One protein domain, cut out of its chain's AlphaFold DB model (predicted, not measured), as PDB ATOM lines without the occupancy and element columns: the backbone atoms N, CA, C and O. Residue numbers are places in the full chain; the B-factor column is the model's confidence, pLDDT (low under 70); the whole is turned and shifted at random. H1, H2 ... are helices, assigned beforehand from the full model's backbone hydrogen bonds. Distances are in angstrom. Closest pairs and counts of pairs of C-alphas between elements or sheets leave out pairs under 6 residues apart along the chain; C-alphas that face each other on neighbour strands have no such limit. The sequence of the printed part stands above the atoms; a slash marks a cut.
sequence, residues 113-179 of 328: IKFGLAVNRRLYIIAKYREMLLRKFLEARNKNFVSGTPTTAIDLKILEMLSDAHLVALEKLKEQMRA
ATOM      1  N   ILE A 113     111.038 142.397 116.610       54.88
ATOM      2  CA  ILE A 113     111.987 141.548 117.349       54.88
ATOM      3  C   ILE A 113     113.126 142.355 118.015       54.88
ATOM      4  O   ILE A 113     113.478 142.092 119.166       54.88
ATOM      5  N   LYS A 114     113.703 143.354 117.329       55.97
ATOM      6  CA  LYS A 114     114.843 144.150 117.832       55.97
ATOM      7  C   LYS A 114     114.454 145.049 119.009       55.97
ATOM      8  O   LYS A 114     115.244 145.200 119.939       55.97
ATOM      9  N   PHE A 115     113.243 145.613 118.992       49.03
ATOM     10  CA  PHE A 115     112.761 146.505 120.050       49.03
ATOM     11  C   PHE A 115     112.503 145.746 121.360       49.03
ATOM     12  O   PHE A 115     113.035 146.127 122.404       49.03
ATOM     13  N   GLY A 116     111.793 144.611 121.299       59.28
ATOM     14  CA  GLY A 116     111.555 143.757 122.471       59.28
ATOM     15  C   GLY A 116     112.855 143.293 123.139       59.28
ATOM     16  O   GLY A 116     112.995 143.377 124.357       59.28
ATOM     17  N   LEU A 117     113.865 142.911 122.348       65.19
ATOM     18  CA  LEU A 117     115.186 142.535 122.866       65.19
ATOM     19  C   LEU A 117     115.870 143.674 123.652       65.19
ATOM     20  O   LEU A 117     116.536 143.415 124.657       65.19
ATOM     21  N   ALA A 118     115.713 144.928 123.218       58.03
ATOM     22  CA  ALA A 118     116.284 146.091 123.898       58.03
ATOM     23  C   ALA A 118     115.556 146.412 125.217       58.03
ATOM     24  O   ALA A 118     116.213 146.665 126.231       58.03
ATOM     25  N   VAL A 119     114.220 146.344 125.226       67.38
ATOM     26  CA  VAL A 119     113.395 146.549 126.432       67.38
ATOM     27  C   VAL A 119     113.689 145.472 127.480       67.38
ATOM     28  O   VAL A 119     113.994 145.803 128.627       67.38
ATOM     29  N   ASN A 120     113.730 144.197 127.079       69.75
ATOM     30  CA  ASN A 120     114.036 143.072 127.970       69.75
ATOM     31  C   ASN A 120     115.405 143.222 128.647       69.75
ATOM     32  O   ASN A 120     115.538 142.971 129.843       69.75
ATOM     33  N   ARG A 121     116.424 143.676 127.904       68.44
ATOM     34  CA  ARG A 121     117.767 143.929 128.453       68.44
ATOM     35  C   ARG A 121     117.769 145.057 129.485       68.44
ATOM     36  O   ARG A 121     118.429 144.920 130.511       68.44
ATOM     37  N   ARG A 122     117.016 146.141 129.260       70.69
ATOM     38  CA  ARG A 122     116.877 147.243 130.233       70.69
ATOM     39  C   ARG A 122     116.169 146.779 131.510       70.69
ATOM     40  O   ARG A 122     116.691 147.008 132.597       70.69
ATOM     41  N   LEU A 123     115.049 146.063 131.382       73.62
ATOM     42  CA  LEU A 123     114.321 145.483 132.519       73.62
ATOM     43  C   LEU A 123     115.193 144.503 133.321       73.62
ATOM     44  O   LEU A 123     115.240 144.593 134.546       73.62
ATOM     45  N   TYR A 124     115.947 143.630 132.641       71.56
ATOM     46  CA  TYR A 124     116.887 142.703 133.277       71.56
ATOM     47  C   TYR A 124     117.954 143.422 134.112       71.56
ATOM     48  O   TYR A 124     118.185 143.058 135.265       71.56
ATOM     49  N   ILE A 125     118.580 144.466 133.554       73.62
ATOM     50  CA  ILE A 125     119.609 145.256 134.243       73.62
ATOM     51  C   ILE A 125     119.022 145.947 135.482       73.62
ATOM     52  O   ILE A 125     119.624 145.881 136.552       73.62
ATOM     53  N   ILE A 126     117.831 146.546 135.373       76.94
ATOM     54  CA  ILE A 126     117.153 147.214 136.497       76.94
ATOM     55  C   ILE A 126     116.799 146.207 137.603       76.94
ATOM     56  O   ILE A 126     117.076 146.465 138.775       76.94
ATOM     57  N   ALA A 127     116.242 145.045 137.246       75.50
ATOM     58  CA  ALA A 127     115.914 143.988 138.201       75.50
ATOM     59  C   ALA A 127     117.169 143.457 138.918       75.50
ATOM     60  O   ALA A 127     117.189 143.382 140.146       75.50
ATOM     61  N   LYS A 128     118.250 143.170 138.178       77.19
ATOM     62  CA  LYS A 128     119.518 142.692 138.755       77.19
ATOM     63  C   LYS A 128     120.226 143.734 139.616       77.19
ATOM     64  O   LYS A 128     120.817 143.371 140.630       77.19
ATOM     65  N   TYR A 129     120.146 145.013 139.259       70.75
ATOM     66  CA  TYR A 129     120.700 146.093 140.074       70.75
ATOM     67  C   TYR A 129     119.944 146.238 141.406       70.75
ATOM     68  O   TYR A 129     120.577 146.329 142.458       70.75
ATOM     69  N   ARG A 130     118.604 146.158 141.384       72.19
ATOM     70  CA  ARG A 130     117.766 146.134 142.598       72.19
ATOM     71  C   ARG A 130     118.066 144.916 143.478       72.19
ATOM     72  O   ARG A 130     118.309 145.086 144.669       72.19
ATOM     73  N   GLU A 131     118.140 143.718 142.897       78.00
ATOM     74  CA  GLU A 131     118.514 142.486 143.611       78.00
ATOM     75  C   GLU A 131     119.900 142.609 144.275       78.00
ATOM     76  O   GLU A 131     120.068 142.262 145.442       78.00
ATOM     77  N   MET A 132     120.897 143.142 143.559       78.81
ATOM     78  CA  MET A 132     122.254 143.343 144.079       78.81
ATOM     79  C   MET A 132     122.298 144.349 145.240       78.81
ATOM     80  O   MET A 132     122.990 144.100 146.228       78.81
ATOM     81  N   LEU A 133     121.577 145.473 145.136       71.62
ATOM     82  CA  LEU A 133     121.496 146.464 146.214       71.62
ATOM     83  C   LEU A 133     120.839 145.878 147.468       71.62
ATOM     84  O   LEU A 133     121.386 146.027 148.558       71.62
ATOM     85  N   LEU A 134     119.718 145.166 147.311       74.06
ATOM     86  CA  LEU A 134     119.021 144.524 148.427       74.06
ATOM     87  C   LEU A 134     119.896 143.451 149.088       74.06
ATOM     88  O   LEU A 134     120.056 143.477 150.305       74.06
ATOM     89  N   ARG A 135     120.559 142.580 148.311       76.25
ATOM     90  CA  ARG A 135     121.533 141.605 148.841       76.25
ATOM     91  C   ARG A 135     122.626 142.283 149.677       76.25
ATOM     92  O   ARG A 135     122.865 141.855 150.802       76.25
ATOM     93  N   LYS A 136     123.242 143.361 149.172       72.69
ATOM     94  CA  LYS A 136     124.272 144.115 149.914       72.69
ATOM     95  C   LYS A 136     123.729 144.781 151.179       72.69
ATOM     96  O   LYS A 136     124.417 144.776 152.194       72.69
ATOM     97  N   PHE A 137     122.519 145.338 151.137       71.31
ATOM     98  CA  PHE A 137     121.877 145.953 152.301       71.31
ATOM     99  C   PHE A 137     121.590 144.922 153.403       71.31
ATOM    100  O   PHE A 137     121.929 145.151 154.562       71.31
ATOM    101  N   LEU A 138     121.042 143.759 153.036       72.25
ATOM    102  CA  LEU A 138     120.782 142.643 153.950       72.25
ATOM    103  C   LEU A 138     122.087 142.100 154.561       72.25
ATOM    104  O   LEU A 138     122.175 141.920 155.774       72.25
ATOM    105  N   GLU A 139     123.125 141.900 153.745       78.25
ATOM    106  CA  GLU A 139     124.443 141.444 154.204       78.25
ATOM    107  C   GLU A 139     125.106 142.458 155.153       78.25
ATOM    108  O   GLU A 139     125.650 142.077 156.191       78.25
ATOM    109  N   ALA A 140     125.019 143.755 154.838       68.94
ATOM    110  CA  ALA A 140     125.524 144.827 155.690       68.94
ATOM    111  C   ALA A 140     124.755 144.923 157.017       68.94
ATOM    112  O   ALA A 140     125.391 145.058 158.062       68.94
ATOM    113  N   ARG A 141     123.417 144.801 157.010       67.25
ATOM    114  CA  ARG A 141     122.613 144.763 158.244       67.25
ATOM    115  C   ARG A 141     123.040 143.583 159.112       67.25
ATOM    116  O   ARG A 141     123.406 143.797 160.259       67.25
ATOM    117  N   ASN A 142     123.095 142.375 158.545       68.88
ATOM    118  CA  ASN A 142     123.461 141.153 159.268       68.88
ATOM    119  C   ASN A 142     124.872 141.220 159.881       68.88
ATOM    120  O   ASN A 142     125.077 140.724 160.983       68.88
ATOM    121  N   LYS A 143     125.838 141.866 159.210       73.69
ATOM    122  CA  LYS A 143     127.200 142.076 159.741       73.69
ATOM    123  C   LYS A 143     127.277 143.097 160.882       73.69
ATOM    124  O   LYS A 143     128.173 142.996 161.711       73.69
ATOM    125  N   ASN A 144     126.354 144.057 160.935       68.94
ATOM    126  CA  ASN A 144     126.264 145.065 162.000       68.94
ATOM    127  C   ASN A 144     125.244 144.686 163.098       68.94
ATOM    128  O   ASN A 144     124.988 145.476 164.006       68.94
ATOM    129  N   PHE A 145     124.641 143.498 163.020       64.94
ATOM    130  CA  PHE A 145     123.557 143.079 163.900       64.94
ATOM    131  C   PHE A 145     124.087 142.461 165.198       64.94
ATOM    132  O   PHE A 145     124.525 141.312 165.229       64.94
ATOM    133  N   VAL A 146     124.023 143.224 166.290       61.72
ATOM    134  CA  VAL A 146     124.351 142.732 167.634       61.72
ATOM    135  C   VAL A 146     123.100 142.104 168.247       61.72
ATOM    136  O   VAL A 146     122.166 142.807 168.630       61.72
ATOM    137  N   SER A 147     123.071 140.776 168.349       57.00
ATOM    138  CA  SER A 147     121.967 140.042 168.971       57.00
ATOM    139  C   SER A 147     121.937 140.270 170.489       57.00
ATOM    140  O   SER A 147     122.832 139.833 171.212       57.00
ATOM    141  N   GLY A 148     120.895 140.942 170.991       55.97
ATOM    142  CA  GLY A 148     120.724 141.151 172.437       55.97
ATOM    143  C   GLY A 148     119.741 142.243 172.871       55.97
ATOM    144  O   GLY A 148     119.322 142.242 174.026       55.97
ATOM    145  N   THR A 149     119.337 143.156 171.986       57.28
ATOM    146  CA  THR A 149     118.289 144.159 172.259       57.28
ATOM    147  C   THR A 149     116.913 143.674 171.783       57.28
ATOM    148  O   THR A 149     116.838 142.925 170.815       57.28
ATOM    149  N   PRO A 150     115.789 144.101 172.392       58.69
ATOM    150  CA  PRO A 150     114.452 143.691 171.938       58.69
ATOM    151  C   PRO A 150     114.143 144.130 170.495       58.69
ATOM    152  O   PRO A 150     113.380 143.458 169.802       58.69
ATOM    153  N   THR A 151     114.803 145.188 170.010       61.34
ATOM    154  CA  THR A 151     114.792 145.635 168.609       61.34
ATOM    155  C   THR A 151     115.100 144.497 167.633       61.34
ATOM    156  O   THR A 151     114.435 144.396 166.609       61.34
ATOM    157  N   THR A 152     115.992 143.563 168.008       66.00
ATOM    158  CA  THR A 152     116.339 142.347 167.249       66.00
ATOM    159  C   THR A 152     115.111 141.588 166.728       66.00
ATOM    160  O   THR A 152     115.136 141.105 165.599       66.00
ATOM    161  N   ALA A 153     114.026 141.482 167.506       71.69
ATOM    162  CA  ALA A 153     112.826 140.752 167.084       71.69
ATOM    163  C   ALA A 153     112.023 141.503 166.004       71.69
ATOM    164  O   ALA A 153     111.532 140.896 165.054       71.69
ATOM    165  N   ILE A 154     111.937 142.830 166.125       77.81
ATOM    166  CA  ILE A 154     111.301 143.713 165.138       77.81
ATOM    167  C   ILE A 154     112.154 143.756 163.860       77.81
ATOM    168  O   ILE A 154     111.633 143.609 162.756       77.81
ATOM    169  N   ASP A 155     113.477 143.869 164.005       71.56
ATOM    170  CA  ASP A 155     114.441 143.852 162.905       71.56
ATOM    171  C   ASP A 155     114.330 142.581 162.051       71.56
ATOM    172  O   ASP A 155     114.312 142.673 160.821       71.56
ATOM    173  N   LEU A 156     114.224 141.410 162.694       76.00
ATOM    174  CA  LEU A 156     114.050 140.112 162.032       76.00
ATOM    175  C   LEU A 156     112.723 140.031 161.266       76.00
ATOM    176  O   LEU A 156     112.724 139.626 160.106       76.00
ATOM    177  N   LYS A 157     111.616 140.498 161.852       80.88
ATOM    178  CA  LYS A 157     110.318 140.563 161.161       80.88
ATOM    179  C   LYS A 157     110.354 141.498 159.943       80.88
ATOM    180  O   LYS A 157     109.772 141.200 158.904       80.88
ATOM    181  N   ILE A 158     111.091 142.607 160.027       79.69
ATOM    182  CA  ILE A 158     111.317 143.506 158.884       79.69
ATOM    183  C   ILE A 158     112.182 142.826 157.803       79.69
ATOM    184  O   ILE A 158     111.950 143.049 156.618       79.69
ATOM    185  N   LEU A 159     113.169 141.993 158.170       73.31
ATOM    186  CA  LEU A 159     113.949 141.200 157.201       73.31
ATOM    187  C   LEU A 159     113.080 140.181 156.453       73.31
ATOM    188  O   LEU A 159     113.181 140.080 155.232       73.31
ATOM    189  N   GLU A 160     112.224 139.464 157.181       79.88
ATOM    190  CA  GLU A 160     111.254 138.495 156.659       79.88
ATOM    191  C   GLU A 160     110.303 139.161 155.649       79.88
ATOM    192  O   GLU A 160     110.313 138.820 154.467       79.88
ATOM    193  N   MET A 161     109.621 140.239 156.054       81.06
ATOM    194  CA  MET A 161     108.719 141.005 155.182       81.06
ATOM    195  C   MET A 161     109.403 141.558 153.915       81.06
ATOM    196  O   MET A 161     108.787 141.601 152.849       81.06
ATOM    197  N   LEU A 162     110.673 141.978 153.999       77.62
ATOM    198  CA  LEU A 162     111.447 142.438 152.835       77.62
ATOM    199  C   LEU A 162     111.856 141.286 151.900       77.62
ATOM    200  O   LEU A 162     111.926 141.486 150.685       77.62
ATOM    201  N   SER A 163     112.114 140.096 152.446       76.25
ATOM    202  CA  SER A 163     112.395 138.882 151.673       76.25
ATOM    203  C   SER A 163     111.161 138.432 150.886       76.25
ATOM    204  O   SER A 163     111.246 138.206 149.675       76.25
ATOM    205  N   ASP A 164     110.000 138.396 151.537       79.88
ATOM    206  CA  ASP A 164     108.742 137.954 150.928       79.88
ATOM    207  C   ASP A 164     108.250 138.936 149.859       79.88
ATOM    208  O   ASP A 164     107.896 138.534 148.749       79.88
ATOM    209  N   ALA A 165     108.328 140.244 150.128       80.12
ATOM    210  CA  ALA A 165     108.020 141.272 149.135       80.12
ATOM    211  C   ALA A 165     108.917 141.162 147.884       80.12
ATOM    212  O   ALA A 165     108.455 141.385 146.762       80.12
ATOM    213  N   HIS A 166     110.187 140.775 148.053       71.81
ATOM    214  CA  HIS A 166     111.101 140.521 146.939       71.81
ATOM    215  C   HIS A 166     110.758 139.226 146.179       71.81
ATOM    216  O   HIS A 166     110.830 139.214 144.947       71.81
ATOM    217  N   LEU A 167     110.337 138.157 146.869       77.19
ATOM    218  CA  LEU A 167     109.855 136.927 146.232       77.19
ATOM    219  C   LEU A 167     108.624 137.206 145.353       77.19
ATOM    220  O   LEU A 167     108.650 136.912 144.158       77.19
ATOM    221  N   VAL A 168     107.607 137.876 145.904       81.81
ATOM    222  CA  VAL A 168     106.383 138.272 145.179       81.81
ATOM    223  C   VAL A 168     106.705 139.180 143.984       81.81
ATOM    224  O   VAL A 168     106.152 139.001 142.897       81.81
ATOM    225  N   ALA A 169     107.647 140.118 144.128       72.00
ATOM    226  CA  ALA A 169     108.089 140.970 143.021       72.00
ATOM    227  C   ALA A 169     108.775 140.175 141.891       72.00
ATOM    228  O   ALA A 169     108.548 140.461 140.712       72.00
ATOM    229  N   LEU A 170     109.578 139.156 142.223       72.69
ATOM    230  CA  LEU A 170     110.165 138.248 141.232       72.69
ATOM    231  C   LEU A 170     109.107 137.376 140.545       72.69
ATOM    232  O   LEU A 170     109.279 137.032 139.377       72.69
ATOM    233  N   GLU A 171     108.027 137.010 141.228       76.94
ATOM    234  CA  GLU A 171     106.940 136.225 140.637       76.94
ATOM    235  C   GLU A 171     106.074 137.054 139.695       76.94
ATOM    236  O   GLU A 171     105.948 136.674 138.529       76.94
ATOM    237  N   LYS A 172     105.633 138.248 140.109       79.12
ATOM    238  CA  LYS A 172     104.930 139.195 139.224       79.12
ATOM    239  C   LYS A 172     105.760 139.539 137.975       79.12
ATOM    240  O   LYS A 172     105.212 139.656 136.880       79.12
ATOM    241  N   LEU A 173     107.092 139.619 138.095       70.00
ATOM    242  CA  LEU A 173     107.993 139.790 136.947       70.00
ATOM    243  C   LEU A 173     107.997 138.565 136.007       70.00
ATOM    244  O   LEU A 173     107.895 138.736 134.790       70.00
ATOM    245  N   LYS A 174     108.065 137.332 136.538       72.56
ATOM    246  CA  LYS A 174     107.936 136.096 135.733       72.56
ATOM    247  C   LYS A 174     106.580 136.034 135.018       72.56
ATOM    248  O   LYS A 174     106.516 135.579 133.877       72.56
ATOM    249  N   GLU A 175     105.503 136.479 135.662       80.81
ATOM    250  CA  GLU A 175     104.157 136.529 135.080       80.81
ATOM    251  C   GLU A 175     104.054 137.542 133.940       80.81
ATOM    252  O   GLU A 175     103.625 137.173 132.846       80.81
ATOM    253  N   GLN A 176     104.527 138.777 134.140       70.06
ATOM    254  CA  GLN A 176     104.607 139.781 133.072       70.06
ATOM    255  C   GLN A 176     105.436 139.265 131.885       70.06
ATOM    256  O   GLN A 176     105.024 139.400 130.733       70.06
ATOM    257  N   MET A 177     106.563 138.596 132.145       68.94
ATOM    258  CA  MET A 177     107.370 137.968 131.096       68.94
ATOM    259  C   MET A 177     106.613 136.874 130.331       68.94
ATOM    260  O   MET A 177     106.682 136.846 129.102       68.94
ATOM    261  N   ARG A 178     105.851 136.007 131.014       73.62
ATOM    262  CA  ARG A 178     104.979 135.007 130.364       73.62
ATOM    263  C   ARG A 178     103.903 135.682 129.505       73.62
ATOM    264  O   ARG A 178     103.736 135.307 128.347       73.62
ATOM    265  N   ALA A 179     103.216 136.695 130.041       72.94
ATOM    266  CA  ALA A 179     102.141 137.414 129.357       72.94
ATOM    267  C   ALA A 179     102.627 138.110 128.072       72.94
ATOM    268  O   ALA A 179     102.018 137.968 127.012       72.94
TER     269      ALA A 179
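Overview. This is residues 113 to 179 of the 328 residues of the protein "Golgin subfamily B member 1-like" of Dorcoceras hygrometricum (UniProt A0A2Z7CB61). Two long helices, H1 and then H2, run side by side in opposite ways, the chain folding back between them through a short link, and make a rod. They are held loosely, with a single pair of C-alphas within 8 A. The printed part has 67 residues, all helix in class, with no named strand. It is only just loose, close to extended, with a radius of gyration of the C-alphas of 16.4 A and spans of 56 by 20 by 8 A.

Arrangement. H1, residues 113 to 143, and H2, residues 151 to 179, are close but not clearly touching; their closest C-alphas, those of Leu 138 and Leu 159, are 7.7 A apart. Their lines stand at a shallow tilt of 11 degrees, opposite ways. In both helices every O i to N i+4 pair is within hydrogen-bond range.

Along the chain. H1 measures 45.0 A from C-alpha 113 at (111.987, 141.548, 117.349) to C-alpha 143. H2 measures 42.1 A and ends at C-alpha 179, (102.141, 137.414, 129.357).

Size, cuts and confidence. The farthest C-alphas, of Ile 113 and Gly 148, are 55.8 A apart. Residues 113 to 119 and 146 to 154 stand free. The printed part has no cut. Its mean pLDDT is 71.0, with 22 residues under 70, among them 113 to 121 and 144 to 152.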